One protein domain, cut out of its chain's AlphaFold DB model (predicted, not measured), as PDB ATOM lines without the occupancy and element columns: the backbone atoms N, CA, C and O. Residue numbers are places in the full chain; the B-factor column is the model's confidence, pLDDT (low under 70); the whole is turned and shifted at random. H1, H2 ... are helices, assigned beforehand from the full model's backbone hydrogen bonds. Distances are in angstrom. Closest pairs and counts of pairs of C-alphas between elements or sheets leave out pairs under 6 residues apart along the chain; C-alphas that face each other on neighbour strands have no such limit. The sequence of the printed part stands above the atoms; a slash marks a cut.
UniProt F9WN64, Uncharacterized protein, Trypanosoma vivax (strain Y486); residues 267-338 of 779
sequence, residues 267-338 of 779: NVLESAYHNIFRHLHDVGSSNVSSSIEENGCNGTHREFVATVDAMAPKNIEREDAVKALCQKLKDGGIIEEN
ATOM      1  N   ASN A 267     -59.150   4.973  16.021       68.81
ATOM      2  CA  ASN A 267     -58.382   6.138  15.582       68.81
ATOM      3  C   ASN A 267     -56.852   5.938  15.624       68.81
ATOM      4  O   ASN A 267     -56.124   6.480  14.788       68.81
ATOM      5  N   VAL A 268     -56.336   5.170  16.593       74.81
ATOM      6  CA  VAL A 268     -54.894   4.894  16.724       74.81
ATOM      7  C   VAL A 268     -54.443   3.858  15.694       74.81
ATOM      8  O   VAL A 268     -53.367   4.007  15.114       74.81
ATOM      9  N   LEU A 269     -55.275   2.846  15.425       78.75
ATOM     10  CA  LEU A 269     -55.016   1.844  14.389       78.75
ATOM     11  C   LEU A 269     -55.004   2.480  12.993       78.75
ATOM     12  O   LEU A 269     -54.059   2.280  12.232       78.75
ATOM     13  N   GLU A 270     -56.002   3.304  12.684       76.69
ATOM     14  CA  GLU A 270     -56.064   4.043  11.422       76.69
ATOM     15  C   GLU A 270     -54.846   4.966  11.247       76.69
ATOM     16  O   GLU A 270     -54.239   5.003  10.176       76.69
ATOM     17  N   SER A 271     -54.420   5.657  12.311       75.50
ATOM     18  CA  SER A 271     -53.223   6.512  12.286       75.50
ATOM     19  C   SER A 271     -51.929   5.729  12.053       75.50
ATOM     20  O   SER A 271     -51.006   6.244  11.423       75.50
ATOM     21  N   ALA A 272     -51.832   4.495  12.556       83.25
ATOM     22  CA  ALA A 272     -50.698   3.618  12.282       83.25
ATOM     23  C   ALA A 272     -50.648   3.231  10.795       83.25
ATOM     24  O   ALA A 272     -49.605   3.402  10.166       83.25
ATOM     25  N   TYR A 273     -51.775   2.818  10.202       84.31
ATOM     26  CA  TYR A 273     -51.847   2.544   8.760       84.31
ATOM     27  C   TYR A 273     -51.476   3.766   7.916       84.31
ATOM     28  O   TYR A 273     -50.653   3.651   7.012       84.31
ATOM     29  N   HIS A 274     -52.024   4.944   8.230       80.38
ATOM     30  CA  HIS A 274     -51.726   6.176   7.495       80.38
ATOM     31  C   HIS A 274     -50.235   6.525   7.512       80.38
ATOM     32  O   HIS A 274     -49.687   6.896   6.476       80.38
ATOM     33  N   ASN A 275     -49.562   6.374   8.656       80.88
ATOM     34  CA  ASN A 275     -48.129   6.643   8.737       80.88
ATOM     35  C   ASN A 275     -47.301   5.649   7.898       80.88
ATOM     36  O   ASN A 275     -46.391   6.055   7.175       80.88
ATOM     37  N   ILE A 276     -47.649   4.355   7.915       86.88
ATOM     38  CA  ILE A 276     -46.981   3.356   7.063       86.88
ATOM     39  C   ILE A 276     -47.226   3.640   5.575       86.88
ATOM     40  O   ILE A 276     -46.280   3.613   4.788       86.88
ATOM     41  N   PHE A 277     -48.460   3.971   5.181       85.12
ATOM     42  CA  PHE A 277     -48.772   4.338   3.797       85.12
ATOM     43  C   PHE A 277     -48.035   5.589   3.338       85.12
ATOM     44  O   PHE A 277     -47.584   5.640   2.196       85.12
ATOM     45  N   ARG A 278     -47.864   6.576   4.219       80.12
ATOM     46  CA  ARG A 278     -47.062   7.762   3.926       80.12
ATOM     47  C   ARG A 278     -45.611   7.390   3.631       80.12
ATOM     48  O   ARG A 278     -45.082   7.807   2.610       80.12
ATOM     49  N   HIS A 279     -44.977   6.570   4.466       83.88
ATOM     50  CA  HIS A 279     -43.608   6.119   4.200       83.88
ATOM     51  C   HIS A 279     -43.497   5.280   2.914       83.88
ATOM     52  O   HIS A 279     -42.517   5.422   2.189       83.88
ATOM     53  N   LEU A 280     -44.500   4.456   2.586       86.12
ATOM     54  CA  LEU A 280     -44.560   3.747   1.299       86.12
ATOM     55  C   LEU A 280     -44.672   4.714   0.113       86.12
ATOM     56  O   LEU A 280     -43.996   4.525  -0.893       86.12
ATOM     57  N   HIS A 281     -45.496   5.754   0.234       81.56
ATOM     58  CA  HIS A 281     -45.612   6.800  -0.778       81.56
ATOM     59  C   HIS A 281     -44.293   7.565  -0.957       81.56
ATOM     60  O   HIS A 281     -43.857   7.763  -2.087       81.56
ATOM     61  N   ASP A 282     -43.637   7.944   0.142       76.56
ATOM     62  CA  ASP A 282     -42.345   8.637   0.114       76.56
ATOM     63  C   ASP A 282     -41.263   7.788  -0.570       76.56
ATOM     64  O   ASP A 282     -40.470   8.321  -1.332       76.56
ATOM     65  N   VAL A 283     -41.249   6.468  -0.345       83.12
ATOM     66  CA  VAL A 283     -40.305   5.533  -0.987       83.12
ATOM     67  C   VAL A 283     -40.636   5.280  -2.462       83.12
ATOM     68  O   VAL A 283     -39.733   5.134  -3.281       83.12
ATOM     69  N   GLY A 284     -41.921   5.225  -2.820       74.44
ATOM     70  CA  GLY A 284     -42.356   5.036  -4.206       74.44
ATOM     71  C   GLY A 284     -42.245   6.292  -5.076       74.44
ATOM     72  O   GLY A 284     -42.297   6.200  -6.302       74.44
ATOM     73  N   SER A 285     -42.104   7.469  -4.465       71.06
ATOM     74  CA  SER A 285     -41.944   8.736  -5.170       71.06
ATOM     75  C   SER A 285     -40.476   8.972  -5.520       71.06
ATOM     76  O   SER A 285     -39.656   9.240  -4.650       71.06
ATOM     77  N   SER A 286     -40.139   8.968  -6.812       59.03
ATOM     78  CA  SER A 286     -38.773   9.243  -7.298       59.03
ATOM     79  C   SER A 286     -38.250  10.646  -6.960       59.03
ATOM     80  O   SER A 286     -37.076  10.929  -7.174       59.03
ATOM     81  N   ASN A 287     -39.126  11.534  -6.490       57.09
ATOM     82  CA  ASN A 287     -38.861  12.959  -6.320       57.09
ATOM     83  C   ASN A 287     -38.771  13.371  -4.844       57.09
ATOM     84  O   ASN A 287     -38.888  14.557  -4.553       57.09
ATOM     85  N   VAL A 288     -38.688  12.417  -3.908       62.03
ATOM     86  CA  VAL A 288     -38.613  12.692  -2.468       62.03
ATOM     87  C   VAL A 288     -37.660  11.693  -1.819       62.03
ATOM     88  O   VAL A 288     -37.890  10.491  -1.884       62.03
ATOM     89  N   SER A 289     -36.622  12.166  -1.128       66.81
ATOM     90  CA  SER A 289     -35.856  11.290  -0.233       66.81
ATOM     91  C   SER A 289     -36.737  10.858   0.939       66.81
ATOM     92  O   SER A 289     -37.268  11.702   1.673       66.81
ATOM     93  N   SER A 290     -36.910   9.546   1.120       73.88
ATOM     94  CA  SER A 290     -37.748   9.020   2.201       73.88
ATOM     95  C   SER A 290     -37.108   9.295   3.564       73.88
ATOM     96  O   SER A 290     -35.885   9.257   3.711       73.88
ATOM     97  N   SER A 291     -37.911   9.530   4.611       71.94
ATOM     98  CA  SER A 291     -37.351   9.680   5.965       71.94
ATOM     99  C   SER A 291     -36.544   8.452   6.384       71.94
ATOM    100  O   SER A 291     -35.555   8.590   7.091       71.94
ATOM    101  N   ILE A 292     -36.938   7.254   5.951       77.31
ATOM    102  CA  ILE A 292     -36.248   6.004   6.279       77.31
ATOM    103  C   ILE A 292     -34.834   5.995   5.676       77.31
ATOM    104  O   ILE A 292     -33.871   5.680   6.379       77.31
ATOM    105  N   GLU A 293     -34.702   6.395   4.410       79.06
ATOM    106  CA  GLU A 293     -33.417   6.516   3.713       79.06
ATOM    107  C   GLU A 293     -32.534   7.603   4.333       79.06
ATOM    108  O   GLU A 293     -31.380   7.348   4.674       79.06
ATOM    109  N   GLU A 294     -33.081   8.795   4.577       74.38
ATOM    110  CA  GLU A 294     -32.320   9.898   5.173       74.38
ATOM    111  C   GLU A 294     -31.807   9.561   6.587       74.38
ATOM    112  O   GLU A 294     -30.802  10.115   7.041       74.38
ATOM    113  N   ASN A 295     -32.507   8.680   7.320       72.38
ATOM    114  CA  ASN A 295     -32.108   8.205   8.652       72.38
ATOM    115  C   ASN A 295     -31.006   7.127   8.586       72.38
ATOM    116  O   ASN A 295     -30.565   6.643   9.631       72.38
ATOM    117  N   GLY A 296     -30.570   6.724   7.387       75.06
ATOM    118  CA  GLY A 296     -29.608   5.640   7.196       75.06
ATOM    119  C   GLY A 296     -30.172   4.263   7.558       75.06
ATOM    120  O   GLY A 296     -29.405   3.350   7.873       75.06
ATOM    121  N   CYS A 297     -31.501   4.105   7.539       81.31
ATOM    122  CA  CYS A 297     -32.190   2.847   7.832       81.31
ATOM    123  C   CYS A 297     -32.326   1.993   6.567       81.31
ATOM    124  O   CYS A 297     -33.425   1.649   6.137       81.31
ATOM    125  N   ASN A 298     -31.186   1.677   5.944       82.94
ATOM    126  CA  ASN A 298     -31.105   1.012   4.640       82.94
ATOM    127  C   ASN A 298     -31.760  -0.379   4.625       82.94
ATOM    128  O   ASN A 298     -32.229  -0.830   3.578       82.94
ATOM    129  N   GLY A 299     -31.777  -1.089   5.759       81.88
ATOM    130  CA  GLY A 299     -32.466  -2.374   5.877       81.88
ATOM    131  C   GLY A 299     -33.978  -2.195   5.773       81.88
ATOM    132  O   GLY A 299     -34.616  -2.775   4.900       81.88
ATOM    133  N   THR A 300     -34.523  -1.315   6.610       84.56
ATOM    134  CA  THR A 300     -35.938  -0.926   6.615       84.56
ATOM    135  C   THR A 300     -36.347  -0.351   5.255       84.56
ATOM    136  O   THR A 300     -37.368  -0.759   4.712       84.56
ATOM    137  N   HIS A 301     -35.537   0.528   4.656       86.81
ATOM    138  CA  HIS A 301     -35.827   1.145   3.359       86.81
ATOM    139  C   HIS A 301     -36.037   0.102   2.253       86.81
ATOM    140  O   HIS A 301     -37.014   0.181   1.513       86.81
ATOM    141  N   ARG A 302     -35.174  -0.923   2.184       86.81
ATOM    142  CA  ARG A 302     -35.297  -2.014   1.202       86.81
ATOM    143  C   ARG A 302     -36.609  -2.783   1.325       86.81
ATOM    144  O   ARG A 302     -37.185  -3.139   0.304       86.81
ATOM    145  N   GLU A 303     -37.103  -3.011   2.540       88.38
ATOM    146  CA  GLU A 303     -38.396  -3.681   2.726       88.38
ATOM    147  C   GLU A 303     -39.575  -2.803   2.292       88.38
ATOM    148  O   GLU A 303     -40.548  -3.315   1.733       88.38
ATOM    149  N   PHE A 304     -39.487  -1.483   2.488       89.19
ATOM    150  CA  PHE A 304     -40.485  -0.551   1.961       89.19
ATOM    151  C   PHE A 304     -40.474  -0.533   0.427       89.19
ATOM    152  O   PHE A 304     -41.542  -0.651  -0.164       89.19
ATOM    153  N   VAL A 305     -39.297  -0.483  -0.214       87.94
ATOM    154  CA  VAL A 305     -39.162  -0.572  -1.683       87.94
ATOM    155  C   VAL A 305     -39.771  -1.875  -2.200       87.94
ATOM    156  O   VAL A 305     -40.653  -1.849  -3.052       87.94
ATOM    157  N   ALA A 306     -39.390  -3.014  -1.612       87.31
ATOM    158  CA  ALA A 306     -39.922  -4.317  -2.004       87.31
ATOM    159  C   ALA A 306     -41.448  -4.406  -1.833       87.31
ATOM    160  O   ALA A 306     -42.123  -5.088  -2.601       87.31
ATOM    161  N   THR A 307     -42.004  -3.718  -0.832       88.44
ATOM    162  CA  THR A 307     -43.453  -3.645  -0.621       88.44
ATOM    163  C   THR A 307     -44.136  -2.766  -1.670       88.44
ATOM    164  O   THR A 307     -45.181  -3.162  -2.181       88.44
ATOM    165  N   VAL A 308     -43.551  -1.620  -2.037       87.25
ATOM    166  CA  VAL A 308     -44.048  -0.779  -3.142       87.25
ATOM    167  C   VAL A 308     -44.060  -1.568  -4.454       87.25
ATOM    168  O   VAL A 308     -45.087  -1.600  -5.133       87.25
ATOM    169  N   ASP A 309     -42.972  -2.275  -4.764       84.12
ATOM    170  CA  ASP A 309     -42.858  -3.115  -5.962       84.12
ATOM    171  C   ASP A 309     -43.894  -4.249  -5.961       84.12
ATOM    172  O   ASP A 309     -44.548  -4.512  -6.973       84.12
ATOM    173  N   ALA A 310     -44.100  -4.895  -4.810       80.75
ATOM    174  CA  ALA A 310     -45.103  -5.944  -4.653       80.75
ATOM    175  C   ALA A 310     -46.542  -5.417  -4.771       80.75
ATOM    176  O   ALA A 310     -47.414  -6.164  -5.200       80.75
ATOM    177  N   MET A 311     -46.801  -4.151  -4.424       80.25
ATOM    178  CA  MET A 311     -48.106  -3.492  -4.569       80.25
ATOM    179  C   MET A 311     -48.375  -2.966  -5.994       80.25
ATOM    180  O   MET A 311     -49.506  -2.570  -6.288       80.25
ATOM    181  N   ALA A 312     -47.377  -2.941  -6.886       72.12
ATOM    182  CA  ALA A 312     -47.535  -2.462  -8.264       72.12
ATOM    183  C   ALA A 312     -48.568  -3.256  -9.110       72.12
ATOM    184  O   ALA A 312     -49.294  -2.641  -9.901       72.12
ATOM    185  N   PRO A 313     -48.713  -4.590  -8.970       67.94
ATOM    186  CA  PRO A 313     -49.814  -5.347  -9.561       67.94
ATOM    187  C   PRO A 313     -51.145  -5.043  -8.844       67.94
ATOM    188  O   PRO A 313     -51.246  -5.171  -7.628       67.94
ATOM    189  N   LYS A 314     -52.218  -4.737  -9.593       62.50
ATOM    190  CA  LYS A 314     -53.552  -4.338  -9.069       62.50
ATOM    191  C   LYS A 314     -54.303  -5.384  -8.211       62.50
ATOM    192  O   LYS A 314     -55.436  -5.124  -7.821       62.50
ATOM    193  N   ASN A 315     -53.710  -6.546  -7.936       58.06
ATOM    194  CA  ASN A 315     -54.385  -7.702  -7.334       58.06
ATOM    195  C   ASN A 315     -54.047  -7.932  -5.848       58.06
ATOM    196  O   ASN A 315     -54.504  -8.925  -5.290       58.06
ATOM    197  N   ILE A 316     -53.246  -7.069  -5.214       66.44
ATOM    198  CA  ILE A 316     -52.921  -7.185  -3.785       66.44
ATOM    199  C   ILE A 316     -53.699  -6.136  -2.992       66.44
ATOM    200  O   ILE A 316     -53.622  -4.940  -3.286       66.44
ATOM    201  N   GLU A 317     -54.433  -6.572  -1.967       75.25
ATOM    202  CA  GLU A 317     -55.066  -5.654  -1.022       75.25
ATOM    203  C   GLU A 317     -53.994  -4.882  -0.239       75.25
ATOM    204  O   GLU A 317     -53.088  -5.457   0.368       75.25
ATOM    205  N   ARG A 318     -54.087  -3.544  -0.260       78.56
ATOM    206  CA  ARG A 318     -53.076  -2.646   0.329       78.56
ATOM    207  C   ARG A 318     -52.840  -2.909   1.818       78.56
ATOM    208  O   ARG A 318     -51.710  -2.785   2.279       78.56
ATOM    209  N   GLU A 319     -53.883  -3.272   2.560       80.81
ATOM    210  CA  GLU A 319     -53.778  -3.569   3.991       80.81
ATOM    211  C   GLU A 319     -52.987  -4.851   4.268       80.81
ATOM    212  O   GLU A 319     -52.161  -4.873   5.181       80.81
ATOM    213  N   ASP A 320     -53.171  -5.897   3.463       83.50
ATOM    214  CA  ASP A 320     -52.469  -7.170   3.641       83.50
ATOM    215  C   ASP A 320     -50.978  -7.048   3.327       83.50
ATOM    216  O   ASP A 320     -50.137  -7.577   4.057       83.50
ATOM    217  N   ALA A 321     -50.628  -6.268   2.305       85.69
ATOM    218  CA  ALA A 321     -49.233  -5.954   2.019       85.69
ATOM    219  C   ALA A 321     -48.583  -5.113   3.138       85.69
ATOM    220  O   ALA A 321     -47.426  -5.357   3.489       85.69
ATOM    221  N   VAL A 322     -49.325  -4.195   3.772       89.25
ATOM    222  CA  VAL A 322     -48.851  -3.477   4.971       89.25
ATOM    223  C   VAL A 322     -48.661  -4.422   6.161       89.25
ATOM    224  O   VAL A 322     -47.631  -4.343   6.831       89.25
ATOM    225  N   LYS A 323     -49.591  -5.350   6.421       88.56
ATOM    226  CA  LYS A 323     -49.433  -6.357   7.488       88.56
ATOM    227  C   LYS A 323     -48.205  -7.238   7.248       88.56
ATOM    228  O   LYS A 323     -47.441  -7.473   8.183       88.56
ATOM    229  N   ALA A 324     -47.974  -7.670   6.006       87.69
ATOM    230  CA  ALA A 324     -46.800  -8.456   5.630       87.69
ATOM    231  C   ALA A 324     -45.489  -7.679   5.839       87.69
ATOM    232  O   ALA A 324     -44.552  -8.212   6.437       87.69
ATOM    233  N   LEU A 325     -45.433  -6.409   5.417       89.75
ATOM    234  CA  LEU A 325     -44.314  -5.512   5.718       89.75
ATOM    235  C   LEU A 325     -44.092  -5.410   7.232       89.75
ATOM    236  O   LEU A 325     -42.981  -5.609   7.716       89.75
ATOM    237  N   CYS A 326     -45.154  -5.167   7.996       90.06
ATOM    238  CA  CYS A 326     -45.065  -5.022   9.441       90.06
ATOM    239  C   CYS A 326     -44.582  -6.281  10.161       90.06
ATOM    240  O   CYS A 326     -43.823  -6.172  11.127       90.06
ATOM    241  N   GLN A 327     -44.955  -7.466   9.676       87.94
ATOM    242  CA  GLN A 327     -44.450  -8.733  10.196       87.94
ATOM    243  C   GLN A 327     -42.933  -8.850   9.978       87.94
ATOM    244  O   GLN A 327     -42.189  -9.090  10.929       87.94
ATOM    245  N   LYS A 328     -42.449  -8.539   8.767       85.94
ATOM    246  CA  LYS A 328     -41.009  -8.527   8.458       85.94
ATOM    247  C   LYS A 328     -40.218  -7.532   9.311       85.94
ATOM    248  O   LYS A 328     -39.127  -7.853   9.780       85.94
ATOM    249  N   LEU A 329     -40.766  -6.337   9.545       83.81
ATOM    250  CA  LEU A 329     -40.133  -5.325  10.400       83.81
ATOM    251  C   LEU A 329     -40.067  -5.762  11.880       83.81
ATOM    252  O   LEU A 329     -39.190  -5.308  12.623       83.81
ATOM    253  N   LYS A 330     -40.979  -6.640  12.321       77.25
ATOM    254  CA  LYS A 330     -41.086  -7.128  13.705       77.25
ATOM    255  C   LYS A 330     -40.166  -8.312  14.001       77.25
ATOM    256  O   LYS A 330     -39.591  -8.343  15.091       77.25
ATOM    257  N   ASP A 331     -39.976  -9.222  13.047       73.69
ATOM    258  CA  ASP A 331     -39.252 -10.494  13.227       73.69
ATOM    259  C   ASP A 331     -37.731 -10.343  13.451       73.69
ATOM    260  O   ASP A 331     -37.005 -11.325  13.591       73.69
ATOM    261  N   GLY A 332     -37.223  -9.109  13.547       60.16
ATOM    262  CA  GLY A 332     -35.884  -8.809  14.063       60.16
ATOM    263  C   GLY A 332     -34.720  -9.144  13.124       60.16
ATOM    264  O   GLY A 332     -33.583  -8.820  13.456       60.16
ATOM    265  N   GLY A 333     -34.986  -9.727  11.950       63.25
ATOM    266  CA  GLY A 333     -33.977 -10.119  10.955       63.25
ATOM    267  C   GLY A 333     -33.373  -8.974  10.130       63.25
ATOM    268  O   GLY A 333     -32.460  -9.205   9.341       63.25
ATOM    269  N   ILE A 334     -33.855  -7.738  10.296       73.06
ATOM    270  CA  ILE A 334     -33.367  -6.576   9.542       73.06
ATOM    271  C   ILE A 334     -32.114  -6.009  10.212       73.06
ATOM    272  O   ILE A 334     -32.176  -5.398  11.286       73.06
ATOM    273  N   ILE A 335     -30.973  -6.197   9.548       66.19
ATOM    274  CA  ILE A 335     -29.686  -5.625   9.946       66.19
ATOM    275  C   ILE A 335     -29.673  -4.142   9.568       66.19
ATOM    276  O   ILE A 335     -29.817  -3.785   8.401       66.19
ATOM    277  N   GLU A 336     -29.469  -3.285  10.568       71.62
ATOM    278  CA  GLU A 336     -29.308  -1.846  10.386       71.62
ATOM    279  C   GLU A 336     -27.896  -1.426  10.791       71.62
ATOM    280  O   GLU A 336     -27.553  -1.433  11.976       71.62
ATOM    281  N   GLU A 337     -27.078  -1.049   9.811       59.88
ATOM    282  CA  GLU A 337     -25.697  -0.626  10.057       59.88
ATOM    283  C   GLU A 337     -25.639   0.798  10.640       59.88
ATOM    284  O   GLU A 337     -24.904   1.030  11.600       59.88
ATOM    285  N   ASN A 338     -26.487   1.718  10.150       64.69
ATOM    286  CA  ASN A 338     -26.406   3.156  10.455       64.69
ATOM    287  C   ASN A 338     -27.668   3.768  11.101       64.69
ATOM    288  O   ASN A 338     -27.639   4.920  11.530       64.69
TER     289      ASN A 338
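This is residues 267 to 338 of the 779 residues of an uncharacterized protein of Trypanosoma vivax (strain Y486) (UniProt F9WN64). Two helices, H3 and H4, lie side by side as a helical hairpin, and the longest helix, H1, crosses one side of it at nearly right angles to both, its first residues 267 to 272 sticking out. The short H2 sits at the corner by the beginning of H3, and residues 331 to 338 form a tail after H4. The printed part has 72 residues with four named helices, in the order H1, H2, H3, H4, and no named strand; the class is all helix. It is compact, with a radius of gyration of the C-alphas of 12.1 A, and rounded, spanning 33 by 29 by 25 A.

H1, residues 267 to 284, touches H3, residues 298 to 311, with its residues 279 to 284 alone; they are about perpendicular at 88 degrees, and the closest C-alphas, of Leu 280 and Phe 304, are 6.0 A apart. With residues 273 to 277 alone H1 touches H4, residues 318 to 330, about perpendicular at 89 degrees; the closest C-alphas, of Ile 276 and Val 322, are 7.4 A apart. The hairpin of H3 and H4 has a shallow tilt of 23 degrees, opposite ways, with the C-alphas of Thr 307 and Leu 325 closest at 6.7 A. The packing of these three helices is only just mostly crossed, with 1 of 3 pairs at a shallow tilt. H2, residues 291 to 294, and H3 touch only at the corner, where the C-alphas of Ile 292 and His 301 are closest at 5.7 A. H1 and H2 only just touch, with 3 pairs of C-alphas within 8 A, the closest being His 279 and Ser 291 at 7.4 A. H2 and H4 are apart. In H1, H3 and H4 every O i to N i+4 pair is within hydrogen-bond range; H2 is too short for such a pair, and its one O i to N i+3 pair is not within range.

H1 is 25.5 A from first to last C-alpha, beginning at C-alpha 267 (-58.382, 6.138, 15.582). H2 measures 5.1 A, H3 19.9 A and H4 18.5 A, ending at C-alpha 330 (-41.086, -7.128, 13.705).

The C-alphas of Asn 315 and Asn 338, the two farthest apart, are 34.9 A apart. The printed part has no cut; the link from H2 to H3 is tight, and those from H1 to H2 and from H3 to H4 are short. Mean pLDDT of the printed part is 77.8, with 14 residues under 70, among them 286 to 289 and 313 to 316.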